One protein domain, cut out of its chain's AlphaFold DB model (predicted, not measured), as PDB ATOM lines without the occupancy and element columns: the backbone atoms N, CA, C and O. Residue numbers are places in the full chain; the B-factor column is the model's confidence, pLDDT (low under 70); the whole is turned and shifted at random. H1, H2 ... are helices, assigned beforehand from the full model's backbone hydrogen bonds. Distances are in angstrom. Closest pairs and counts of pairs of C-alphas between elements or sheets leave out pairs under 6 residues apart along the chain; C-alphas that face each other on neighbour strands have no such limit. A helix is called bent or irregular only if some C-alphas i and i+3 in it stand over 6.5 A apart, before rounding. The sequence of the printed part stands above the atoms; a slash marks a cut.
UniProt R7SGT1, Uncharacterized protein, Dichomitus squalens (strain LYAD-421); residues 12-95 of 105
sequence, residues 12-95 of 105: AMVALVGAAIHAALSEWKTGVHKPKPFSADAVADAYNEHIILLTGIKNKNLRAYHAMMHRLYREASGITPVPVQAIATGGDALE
ATOM      1  N   ALA A  12     236.907 225.145 225.269       96.50
ATOM      2  CA  ALA A  12     238.243 225.644 224.961       96.50
ATOM      3  C   ALA A  12     238.554 225.610 223.454       96.50
ATOM      4  O   ALA A  12     239.164 226.538 222.936       96.50
ATOM      5  N   MET A  13     238.091 224.587 222.724       95.94
ATOM      6  CA  MET A  13     238.277 224.532 221.270       95.94
ATOM      7  C   MET A  13     237.469 225.623 220.566       95.94
ATOM      8  O   MET A  13     237.994 226.295 219.686       95.94
ATOM      9  N   VAL A  14     236.219 225.844 220.983       96.38
ATOM     10  CA  VAL A  14     235.378 226.906 220.406       96.38
ATOM     11  C   VAL A  14     235.956 228.291 220.700       96.38
ATOM     12  O   VAL A  14     236.014 229.131 219.806       96.38
ATOM     13  N   ALA A  15     236.438 228.522 221.923       96.94
ATOM     14  CA  ALA A  15     237.100 229.772 222.284       96.94
ATOM     15  C   ALA A  15     238.391 229.998 221.482       96.94
ATOM     16  O   ALA A  15     238.645 231.117 221.044       96.94
ATOM     17  N   LEU A  16     239.170 228.942 221.223       94.75
ATOM     18  CA  LEU A  16     240.363 229.019 220.380       94.75
ATOM     19  C   LEU A  16     240.021 229.391 218.932       94.75
ATOM     20  O   LEU A  16     240.685 230.247 218.355       94.75
ATOM     21  N   VAL A  17     238.974 228.794 218.354       94.88
ATOM     22  CA  VAL A  17     238.495 229.159 217.010       94.88
ATOM     23  C   VAL A  17     238.058 230.626 216.971       94.88
ATOM     24  O   VAL A  17     238.444 231.352 216.057       94.88
ATOM     25  N   GLY A  18     237.317 231.089 217.982       94.75
ATOM     26  CA  GLY A  18     236.939 232.499 218.110       94.75
ATOM     27  C   GLY A  18     238.149 233.433 218.188       94.75
ATOM     28  O   GLY A  18     238.205 234.439 217.482       94.75
ATOM     29  N   ALA A  19     239.164 233.064 218.971       94.25
ATOM     30  CA  ALA A  19     240.416 233.809 219.079       94.25
ATOM     31  C   ALA A  19     241.209 233.835 217.757       94.25
ATOM     32  O   ALA A  19     241.758 234.871 217.388       94.25
ATOM     33  N   ALA A  20     241.225 232.732 217.004       93.06
ATOM     34  CA  ALA A  20     241.865 232.665 215.691       93.06
ATOM     35  C   ALA A  20     241.160 233.557 214.655       93.06
ATOM     36  O   ALA A  20     241.821 234.295 213.925       93.06
ATOM     37  N   ILE A  21     239.821 233.555 214.630       94.06
ATOM     38  CA  ILE A  21     239.035 234.459 213.777       94.06
ATOM     39  C   ILE A  21     239.275 235.916 214.185       94.06
ATOM     40  O   ILE A  21     239.496 236.765 213.324       94.06
ATOM     41  N   HIS A  22     239.299 236.212 215.489       93.00
ATOM     42  CA  HIS A  22     239.624 237.545 215.993       93.00
ATOM     43  C   HIS A  22     241.004 238.002 215.506       93.00
ATOM     44  O   HIS A  22     241.139 239.123 215.015       93.00
ATOM     45  N   ALA A  23     242.022 237.140 215.593       91.69
ATOM     46  CA  ALA A  23     243.365 237.439 215.108       91.69
ATOM     47  C   ALA A  23     243.366 237.765 213.611       91.69
ATOM     48  O   ALA A  23     243.865 238.826 213.238       91.69
ATOM     49  N   ALA A  24     242.736 236.923 212.784       91.81
ATOM     50  CA  ALA A  24     242.633 237.142 211.343       91.81
ATOM     51  C   ALA A  24     241.947 238.478 211.013       91.81
ATOM     52  O   ALA A  24     242.456 239.265 210.218       91.81
ATOM     53  N   LEU A  25     240.836 238.799 211.683       92.19
ATOM     54  CA  LEU A  25     240.153 240.086 211.509       92.19
ATOM     55  C   LEU A  25     241.019 241.270 211.974       92.19
ATOM     56  O   LEU A  25     240.992 242.346 211.375       92.19
ATOM     57  N   SER A  26     241.832 241.081 213.015       90.69
ATOM     58  CA  SER A  26     242.710 242.124 213.552       90.69
ATOM     59  C   SER A  26     243.849 242.526 212.604       90.69
ATOM     60  O   SER A  26     244.404 243.623 212.758       90.69
ATOM     61  N   GLU A  27     244.204 241.670 211.641       91.88
ATOM     62  CA  GLU A  27     245.172 241.977 210.579       91.88
ATOM     63  C   GLU A  27     244.603 242.974 209.568       91.88
ATOM     64  O   GLU A  27     245.344 243.756 208.982       91.88
ATOM     65  N   TRP A  28     243.280 242.995 209.404       93.69
ATOM     66  CA  TRP A  28     242.574 243.854 208.452       93.69
ATOM     67  C   TRP A  28     241.983 245.116 209.082       93.69
ATOM     68  O   TRP A  28     241.434 245.962 208.378       93.69
ATOM     69  N   LYS A  29     242.129 245.300 210.400       90.12
ATOM     70  CA  LYS A  29     241.508 246.401 211.159       90.12
ATOM     71  C   LYS A  29     241.828 247.805 210.616       90.12
ATOM     72  O   LYS A  29     241.067 248.733 210.857       90.12
ATOM     73  N   THR A  30     242.940 247.979 209.900       90.50
ATOM     74  CA  THR A  30     243.334 249.271 209.309       90.50
ATOM     75  C   THR A  30     242.835 249.494 207.877       90.50
ATOM     76  O   THR A  30     243.254 250.461 207.252       90.50
ATOM     77  N   GLY A  31     242.004 248.600 207.330       90.81
ATOM     78  CA  GLY A  31     241.551 248.639 205.930       90.81
ATOM     79  C   GLY A  31     242.574 248.109 204.917       90.81
ATOM     80  O   GLY A  31     242.290 248.034 203.729       90.81
ATOM     81  N   VAL A  32     243.755 247.709 205.388       91.94
ATOM     82  CA  VAL A  32     244.828 247.073 204.611       91.94
ATOM     83  C   VAL A  32     245.330 245.883 205.416       91.94
ATOM     84  O   VAL A  32     245.414 245.988 206.644       91.94
ATOM     85  N   HIS A  33     245.671 244.785 204.738       93.19
ATOM     86  CA  HIS A  33     246.238 243.599 205.375       93.19
ATOM     87  C   HIS A  33     247.586 243.913 206.019       93.19
ATOM     88  O   HIS A  33     248.530 244.333 205.349       93.19
ATOM     89  N   LYS A  34     247.674 243.703 207.330       91.31
ATOM     90  CA  LYS A  34     248.912 243.790 208.100       91.31
ATOM     91  C   LYS A  34     249.131 242.463 208.818       91.31
ATOM     92  O   LYS A  34     248.540 242.278 209.886       91.31
ATOM     93  N   PRO A  35     249.964 241.567 208.255       87.88
ATOM     94  CA  PRO A  35     250.276 240.291 208.878       87.88
ATOM     95  C   PRO A  35     250.775 240.498 210.305       87.88
ATOM     96  O   PRO A  35     251.663 241.325 210.545       87.88
ATOM     97  N   LYS A  36     250.216 239.749 211.250       85.38
ATOM     98  CA  LYS A  36     250.683 239.728 212.635       85.38
ATOM     99  C   LYS A  36     251.052 238.299 213.009       85.38
ATOM    100  O   LYS A  36     250.313 237.375 212.685       85.38
ATOM    101  N   PRO A  37     252.175 238.089 213.710       82.06
ATOM    102  CA  PRO A  37     252.498 236.761 214.200       82.06
ATOM    103  C   PRO A  37     251.391 236.296 215.151       82.06
ATOM    104  O   PRO A  37     251.044 237.000 216.101       82.06
ATOM    105  N   PHE A  38     250.849 235.106 214.898       81.12
ATOM    106  CA  PHE A  38     249.941 234.465 215.837       81.12
ATOM    107  C   PHE A  38     250.747 234.053 217.072       81.12
ATOM    108  O   PHE A  38     251.557 233.127 217.017       81.12
ATOM    109  N   SER A  39     250.554 234.764 218.179       86.69
ATOM    110  CA  SER A  39     251.158 234.438 219.468       86.69
ATOM    111  C   SER A  39     250.075 234.279 220.524       86.69
ATOM    112  O   SER A  39     249.030 234.926 220.454       86.69
ATOM    113  N   ALA A  40     250.334 233.416 221.510       83.25
ATOM    114  CA  ALA A  40     249.413 233.197 222.620       83.25
ATOM    115  C   ALA A  40     249.095 234.518 223.335       83.25
ATOM    116  O   ALA A  40     247.927 234.816 223.545       83.25
ATOM    117  N   ASP A  41     250.111 235.343 223.597       85.62
ATOM    118  CA  ASP A  41     249.943 236.642 224.255       85.62
ATOM    119  C   ASP A  41     249.043 237.595 223.456       85.62
ATOM    120  O   ASP A  41     248.238 238.315 224.037       85.62
ATOM    121  N   ALA A  42     249.129 237.580 222.121       83.62
ATOM    122  CA  ALA A  42     248.336 238.467 221.271       83.62
ATOM    123  C   ALA A  42     246.853 238.074 221.189       83.62
ATOM    124  O   ALA A  42     246.016 238.921 220.882       83.62
ATOM    125  N   VAL A  43     246.523 236.801 221.428       89.94
ATOM    126  CA  VAL A  43     245.149 236.279 221.313       89.94
ATOM    127  C   VAL A  43     244.555 235.837 222.648       89.94
ATOM    128  O   VAL A  43     243.386 235.453 222.684       89.94
ATOM    129  N   ALA A  44     245.328 235.898 223.736       93.19
ATOM    130  CA  ALA A  44     244.915 235.483 225.074       93.19
ATOM    131  C   ALA A  44     243.689 236.261 225.555       93.19
ATOM    132  O   ALA A  44     242.737 235.653 226.043       93.19
ATOM    133  N   ASP A  45     243.680 237.580 225.363       94.19
ATOM    134  CA  ASP A  45     242.552 238.429 225.749       94.19
ATOM    135  C   ASP A  45     241.282 238.019 225.000       94.19
ATOM    136  O   ASP A  45     240.262 237.722 225.621       94.19
ATOM    137  N   ALA A  46     241.374 237.871 223.673       94.69
ATOM    138  CA  ALA A  46     240.260 237.407 222.855       94.69
ATOM    139  C   ALA A  46     239.790 236.008 223.287       94.69
ATOM    140  O   ALA A  46     238.593 235.778 223.439       94.69
ATOM    141  N   TYR A  47     240.702 235.064 223.524       96.38
ATOM    142  CA  TYR A  47     240.358 233.727 224.007       96.38
ATOM    143  C   TYR A  47     239.604 233.776 225.343       96.38
ATOM    144  O   TYR A  47     238.551 233.148 225.486       96.38
ATOM    145  N   ASN A  48     240.104 234.551 226.307       97.25
ATOM    146  CA  ASN A  48     239.496 234.698 227.627       97.25
ATOM    147  C   ASN A  48     238.105 235.338 227.545       97.25
ATOM    148  O   ASN A  48     237.173 234.857 228.192       97.25
ATOM    149  N   GLU A  49     237.928 236.357 226.702       96.88
ATOM    150  CA  GLU A  49     236.614 236.947 226.426       96.88
ATOM    151  C   GLU A  49     235.632 235.907 225.869       96.88
ATOM    152  O   GLU A  49     234.494 235.815 226.339       96.88
ATOM    153  N   HIS A  50     236.069 235.060 224.930       96.31
ATOM    154  CA  HIS A  50     235.231 233.982 224.401       96.31
ATOM    155  C   HIS A  50     234.884 232.935 225.471       96.31
ATOM    156  O   HIS A  50     233.744 232.470 225.515       96.31
ATOM    157  N   ILE A  51     235.809 232.584 226.371       98.00
ATOM    158  CA  ILE A  51     235.523 231.690 227.508       98.00
ATOM    159  C   ILE A  51     234.464 232.294 228.434       98.00
ATOM    160  O   ILE A  51     233.516 231.598 228.818       98.00
ATOM    161  N   ILE A  52     234.590 233.579 228.775       98.12
ATOM    162  CA  ILE A  52     233.622 234.291 229.622       98.12
ATOM    163  C   ILE A  52     232.246 234.296 228.952       98.12
ATOM    164  O   ILE A  52     231.248 233.941 229.586       98.12
ATOM    165  N   LEU A  53     232.189 234.614 227.656       97.19
ATOM    166  CA  LEU A  53     230.957 234.615 226.873       97.19
ATOM    167  C   LEU A  53     230.292 233.231 226.850       97.19
ATOM    168  O   LEU A  53     229.110 233.106 227.180       97.19
ATOM    169  N   LEU A  54     231.040 232.180 226.504       97.06
ATOM    170  CA  LEU A  54     230.525 230.807 226.438       97.06
ATOM    171  C   LEU A  54     230.060 230.302 227.808       97.06
ATOM    172  O   LEU A  54     229.029 229.633 227.902       97.06
ATOM    173  N   THR A  55     230.769 230.667 228.877       97.56
ATOM    174  CA  THR A  55     230.357 230.383 230.258       97.56
ATOM    175  C   THR A  55     229.051 231.102 230.599       97.56
ATOM    176  O   THR A  55     228.140 230.492 231.160       97.56
ATOM    177  N   GLY A  56     228.904 232.366 230.195       97.50
ATOM    178  CA  GLY A  56     227.663 233.126 230.353       97.50
ATOM    179  C   GLY A  56     226.477 232.487 229.625       97.50
ATOM    180  O   GLY A  56     225.402 232.332 230.206       97.50
ATOM    181  N   ILE A  57     226.677 232.041 228.380       96.00
ATOM    182  CA  ILE A  57     225.656 231.330 227.589       96.00
ATOM    183  C   ILE A  57     225.247 230.030 228.291       96.00
ATOM    184  O   ILE A  57     224.051 229.767 228.450       96.00
ATOM    185  N   LYS A  58     226.228 229.244 228.756       95.88
ATOM    186  CA  LYS A  58     225.994 227.995 229.494       95.88
ATOM    187  C   LYS A  58     225.169 228.227 230.759       95.88
ATOM    188  O   LYS A  58     224.213 227.493 231.002       95.88
ATOM    189  N   ASN A  59     225.509 229.259 231.530       97.19
ATOM    190  CA  ASN A  59     224.823 229.595 232.777       97.19
ATOM    191  C   ASN A  59     223.396 230.106 232.538       97.19
ATOM    192  O   ASN A  59     222.504 229.825 233.334       97.19
ATOM    193  N   LYS A  60     223.159 230.826 231.433       97.62
ATOM    194  CA  LYS A  60     221.834 231.352 231.082       97.62
ATOM    195  C   LYS A  60     220.891 230.270 230.557       97.62
ATOM    196  O   LYS A  60     219.708 230.276 230.887       97.62
ATOM    197  N   ASN A  61     221.381 229.373 229.704       94.94
ATOM    198  CA  ASN A  61     220.578 228.284 229.157       94.94
ATOM    199  C   ASN A  61     221.452 227.082 228.788       94.94
ATOM    200  O   ASN A  61     221.936 226.948 227.661       94.94
ATOM    201  N   LEU A  62     221.572 226.157 229.739       94.25
ATOM    202  CA  LEU A  62     222.374 224.949 229.593       94.25
ATOM    203  C   LEU A  62     221.928 224.083 228.402       94.25
ATOM    204  O   LEU A  62     222.759 223.539 227.681       94.25
ATOM    205  N   ARG A  63     220.616 223.983 228.148       92.56
ATOM    206  CA  ARG A  63     220.084 223.166 227.047       92.56
ATOM    207  C   ARG A  63     220.465 223.741 225.683       92.56
ATOM    208  O   ARG A  63     220.864 222.985 224.803       92.56
ATOM    209  N   ALA A  64     220.330 225.055 225.511       91.25
ATOM    210  CA  ALA A  64     220.708 225.724 224.268       91.25
ATOM    211  C   ALA A  64     222.225 225.657 224.035       91.25
ATOM    212  O   ALA A  64     222.655 225.428 222.909       91.25
ATOM    213  N   TYR A  65     223.021 225.781 225.103       95.56
ATOM    214  CA  TYR A  65     224.471 225.613 225.044       95.56
ATOM    215  C   TYR A  65     224.872 224.221 224.529       95.56
ATOM    216  O   TYR A  65     225.632 224.128 223.569       95.56
ATOM    217  N   HIS A  66     224.325 223.146 225.108       94.69
ATOM    218  CA  HIS A  66     224.617 221.776 224.665       94.69
ATOM    219  C   HIS A  66     224.188 221.541 223.211       94.69
ATOM    220  O   HIS A  66     224.968 221.032 222.409       94.69
ATOM    221  N   ALA A  67     222.997 222.016 222.823       93.12
ATOM    222  CA  ALA A  67     222.532 221.928 221.438       93.12
ATOM    223  C   ALA A  67     223.473 222.656 220.457       93.12
ATOM    224  O   ALA A  67     223.764 222.139 219.379       93.12
ATOM    225  N   MET A  68     223.980 223.833 220.839       94.75
ATOM    226  CA  MET A  68     224.956 224.591 220.054       94.75
ATOM    227  C   MET A  68     226.284 223.832 219.923       94.75
ATOM    228  O   MET A  68     226.774 223.657 218.810       94.75
ATOM    229  N   MET A  69     226.845 223.332 221.029       95.56
ATOM    230  CA  MET A  69     228.123 222.606 221.019       95.56
ATOM    231  C   MET A  69     228.048 221.273 220.271       95.56
ATOM    232  O   MET A  69     228.999 220.894 219.584       95.56
ATOM    233  N   HIS A  70     226.918 220.574 220.367       93.44
ATOM    234  CA  HIS A  70     226.663 219.354 219.611       93.44
ATOM    235  C   HIS A  70     226.533 219.633 218.108       93.44
ATOM    236  O   HIS A  70     227.099 218.909 217.285       93.44
ATOM    237  N   ARG A  71     225.833 220.712 217.733       91.00
ATOM    238  CA  ARG A  71     225.718 221.145 216.337       91.00
ATOM    239  C   ARG A  71     227.084 221.487 215.743       91.00
ATOM    240  O   ARG A  71     227.412 220.957 214.685       91.00
ATOM    241  N   LEU A  72     227.889 222.286 216.448       92.75
ATOM    242  CA  LEU A  72     229.256 222.616 216.033       92.75
ATOM    243  C   LEU A  72     230.099 221.353 215.836       92.75
ATOM    244  O   LEU A  72     230.800 221.229 214.836       92.75
ATOM    245  N   TYR A  73     230.009 220.387 216.758       92.00
ATOM    246  CA  TYR A  73     230.704 219.109 216.617       92.00
ATOM    247  C   TYR A  73     230.273 218.357 215.351       92.00
ATOM    248  O   TYR A  73     231.121 217.885 214.597       92.00
ATOM    249  N   ARG A  74     228.964 218.236 215.096       91.06
ATOM    250  CA  ARG A  74     228.433 217.534 213.915       91.06
ATOM    251  C   ARG A  74     228.874 218.178 212.605       91.06
ATOM    252  O   ARG A  74     229.298 217.459 211.707       91.06
ATOM    253  N   GLU A  75     228.780 219.502 212.513       89.56
ATOM    254  CA  GLU A  75     229.174 220.255 211.319       89.56
ATOM    255  C   GLU A  75     230.687 220.144 211.072       89.56
ATOM    256  O   GLU A  75     231.103 219.809 209.967       89.56
ATOM    257  N   ALA A  76     231.515 220.315 212.107       88.50
ATOM    258  CA  ALA A  76     232.973 220.243 211.977       88.50
ATOM    259  C   ALA A  76     233.509 218.823 211.728       88.50
ATOM    260  O   ALA A  76     234.566 218.656 211.125       88.50
ATOM    261  N   SER A  77     232.808 217.789 212.201       86.94
ATOM    262  CA  SER A  77     233.227 216.391 212.025       86.94
ATOM    263  C   SER A  77     232.834 215.791 210.673       86.94
ATOM    264  O   SER A  77     233.191 214.646 210.402       86.94
ATOM    265  N   GLY A  78     232.075 216.513 209.840       75.69
ATOM    266  CA  GLY A  78     231.536 215.976 208.587       75.69
ATOM    267  C   GLY A  78     230.502 214.859 208.787       75.69
ATOM    268  O   GLY A  78     230.107 214.213 207.824       75.69
ATOM    269  N   ILE A  79     230.031 214.632 210.024       61.72
ATOM    270  CA  ILE A  79     228.962 213.673 210.371       61.72
ATOM    271  C   ILE A  79     227.591 214.361 210.252       61.72
ATOM    272  O   ILE A  79     226.630 214.062 210.965       61.72
ATOM    273  N   THR A  80     227.468 215.339 209.365       53.59
ATOM    274  CA  THR A  80     226.165 215.751 208.869       53.59
ATOM    275  C   THR A  80     225.667 214.629 207.959       53.59
ATOM    276  O   THR A  80     226.285 214.363 206.930       53.59
ATOM    277  N   PRO A  81     224.539 213.954 208.271       51.22
ATOM    278  CA  PRO A  81     223.736 213.424 207.187       51.22
ATOM    279  C   PRO A  81     223.441 214.646 206.331       51.22
ATOM    280  O   PRO A  81     222.811 215.591 206.817       51.22
ATOM    281  N   VAL A  82     223.995 214.679 205.123       49.72
ATOM    282  CA  VAL A  82     223.609 215.650 204.107       49.72
ATOM    283  C   VAL A  82     222.079 215.613 204.106       49.72
ATOM    284  O   VAL A  82     221.520 214.530 203.890       49.72
ATOM    285  N   PRO A  83     221.369 216.700 204.471       47.84
ATOM    286  CA  PRO A  83     219.932 216.707 204.264       47.84
ATOM    287  C   PRO A  83     219.729 216.385 202.785       47.84
ATOM    288  O   PRO A  83     220.487 216.872 201.951       47.84
ATOM    289  N   VAL A  84     218.771 215.517 202.462       50.72
ATOM    290  CA  VAL A  84     218.437 215.094 201.088       50.72
ATOM    291  C   VAL A  84     217.807 216.269 200.317       50.72
ATOM    292  O   VAL A  84     216.711 216.181 199.778       50.72
ATOM    293  N   GLN A  85     218.461 217.423 200.329       49.62
ATOM    294  CA  GLN A  85     218.079 218.639 199.648       49.62
ATOM    295  C   GLN A  85     219.319 219.170 198.939       49.62
ATOM    296  O   GLN A  85     220.234 219.703 199.557       49.62
ATOM    297  N   ALA A  86     219.288 218.923 197.631       48.31
ATOM    298  CA  ALA A  86     220.187 219.374 196.584       48.31
ATOM    299  C   ALA A  86     221.670 219.065 196.819       48.31
ATOM    300  O   ALA A  86     222.433 219.838 197.394       48.31
ATOM    301  N   ILE A  87     222.103 217.951 196.229       44.28
ATOM    302  CA  ILE A  87     223.453 217.853 195.686       44.28
ATOM    303  C   ILE A  87     223.525 218.934 194.598       44.28
ATOM    304  O   ILE A  87     223.229 218.663 193.440       44.28
ATOM    305  N   ALA A  88     223.842 220.175 194.966       51.62
ATOM    306  CA  ALA A  88     224.310 221.147 193.996       51.62
ATOM    307  C   ALA A  88     225.702 220.665 193.579       51.62
ATOM    308  O   ALA A  88     226.714 220.964 194.216       51.62
ATOM    309  N   THR A  89     225.748 219.815 192.553       50.62
ATOM    310  CA  THR A  89     226.958 219.612 191.762       50.62
ATOM    311  C   THR A  89     227.458 220.998 191.390       50.62
ATOM    312  O   THR A  89     226.694 221.765 190.817       50.62
ATOM    313  N   GLY A  90     228.699 221.347 191.736       50.00
ATOM    314  CA  GLY A  90     229.248 222.704 191.593       50.00
ATOM    315  C   GLY A  90     229.224 223.316 190.180       50.00
ATOM    316  O   GLY A  90     229.716 224.424 190.017       50.00
ATOM    317  N   GLY A  91     228.660 222.632 189.180       54.47
ATOM    318  CA  GLY A  91     228.280 223.212 187.888       54.47
ATOM    319  C   GLY A  91     226.964 224.007 187.915       54.47
ATOM    320  O   GLY A  91     226.848 224.989 187.198       54.47
ATOM    321  N   ASP A  92     226.020 223.673 188.799       60.91
ATOM    322  CA  ASP A  92     224.650 224.221 188.784       60.91
ATOM    323  C   ASP A  92     224.602 225.714 189.176       60.91
ATOM    324  O   ASP A  92     223.811 226.501 188.663       60.91
ATOM    325  N   ALA A  93     225.526 226.153 190.040       58.34
ATOM    326  CA  ALA A  93     225.613 227.554 190.460       58.34
ATOM    327  C   ALA A  93     226.138 228.496 189.358       58.34
ATOM    328  O   ALA A  93     225.861 229.691 189.413       58.34
ATOM    329  N   LEU A  94     226.887 227.979 188.374       59.56
ATOM    330  CA  LEU A  94     227.401 228.765 187.243       59.56
ATOM    331  C   LEU A  94     226.420 228.806 186.065       59.56
ATOM    332  O   LEU A  94     226.456 229.757 185.293       59.56
ATOM    333  N   GLU A  95     225.529 227.817 185.942       67.75
ATOM    334  CA  GLU A  95     224.519 227.755 184.873       67.75
ATOM    335  C   GLU A  95     223.403 228.802 185.024       67.75
ATOM    336  O   GLU A  95     222.721 229.122 184.055       67.75
TER     337      GLU A  95
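What this domain is: This is residues 12 to 95 of the 105 residues of an uncharacterized protein of Dichomitus squalens (strain LYAD-421) (UniProt R7SGT1). Two long helices, H1 and H2, cross and pack on each other, and a third, H3, turns off at the last residues of H2, making a V with it. After H3 comes a tail with no named element until the short H4 at its last residues, and residues 81 to 95 of it stick out free of the three helices. The printed part has 84 residues with four named helices, H1, H2, H3 and H4 in that order along the chain, and no named strand, and its class is all helix. It is only just loose, close to extended, with a radius of gyration of the C-alphas of 17.6 A. Its outline is flat, with spans of 44 by 39 by 18 A.

Where its parts are: The printed part begins with H1, residues 12 to 28, which runs 25.0 A from C-alpha 12 at (238.243, 225.644, 224.961) to C-alpha 28 at (242.574, 243.854, 208.452). Residues 29 to 39 follow as a long link of 11 residues. H2, residues 40 to 60, is the longest helix with 21 residues and measures 28.9 A from first to last C-alpha, ending with C-alpha 60 at (221.834, 231.352, 231.082). H2 is irregular: C-alphas 42 and 45 are 7.3 A apart, where about 5 A is found in a regular helix, and its line is a rough one. It also has a kink of 27 degrees near residue 47. After the single residue Asn 61, a tight link, comes H3, residues 62 to 76, 21.1 A long. A long link of 15 residues, 77 to 91, leads to H4, residues 92 to 95, a helix of four residues that ends with C-alpha 95 at (224.519, 227.755, 184.873).

How they stand to each other: H1 and H2 touch, with 20 pairs of C-alphas within 8 A. Their closest C-alphas are those of Ala 19 and Tyr 47, 4.9 A apart. The two helices run opposite ways at a steep tilt of 52 degrees, and their centres are 10.9 A apart. H2 and H3 touch only at the corner by their link, with 4 pairs of C-alphas within 8 A, through residues 57 to 58 of H2 and residues 64 to 66 of H3 alone. The closest C-alphas there are those of Lys 58 and Tyr 65, 5.3 A apart. H2 and H3 run opposite ways at a steep tilt of 50 degrees, and their centres are 16.9 A apart. H1 and H3 are only just apart, their closest C-alphas being 8.5 A from each other. H4 touches no helix and is apart from H1, H2 and H3. In H3 every O i to N i+4 pair is within hydrogen-bond range, while in H1 12 of 13 such pairs are and in H2 15 of 17. H4 is too short for any such pair, and its one O i to N i+3 pair is within range.

The domain as a whole: The two C-alphas farthest apart are those of Asn 59 and Glu 95, 47.9 A, and the first and last printed C-alphas, of Ala 12 and Glu 95, are 42.4 A apart. Three stretches stand free: residues 59 to 64, of which 62 to 64 belong to H3; residues 74 to 79, of which 74 to 76 belong to H3; and residues 81 to 95, of which 92 to 95 belong to H4. The body without them has 57 residues, spans 37 by 27 by 17 A and has a radius of gyration of 13.2 A. The printed part has no cut. The mean pLDDT of the printed part is 84.6, and the model's confidence is low, under 70, at residues 79 to 95.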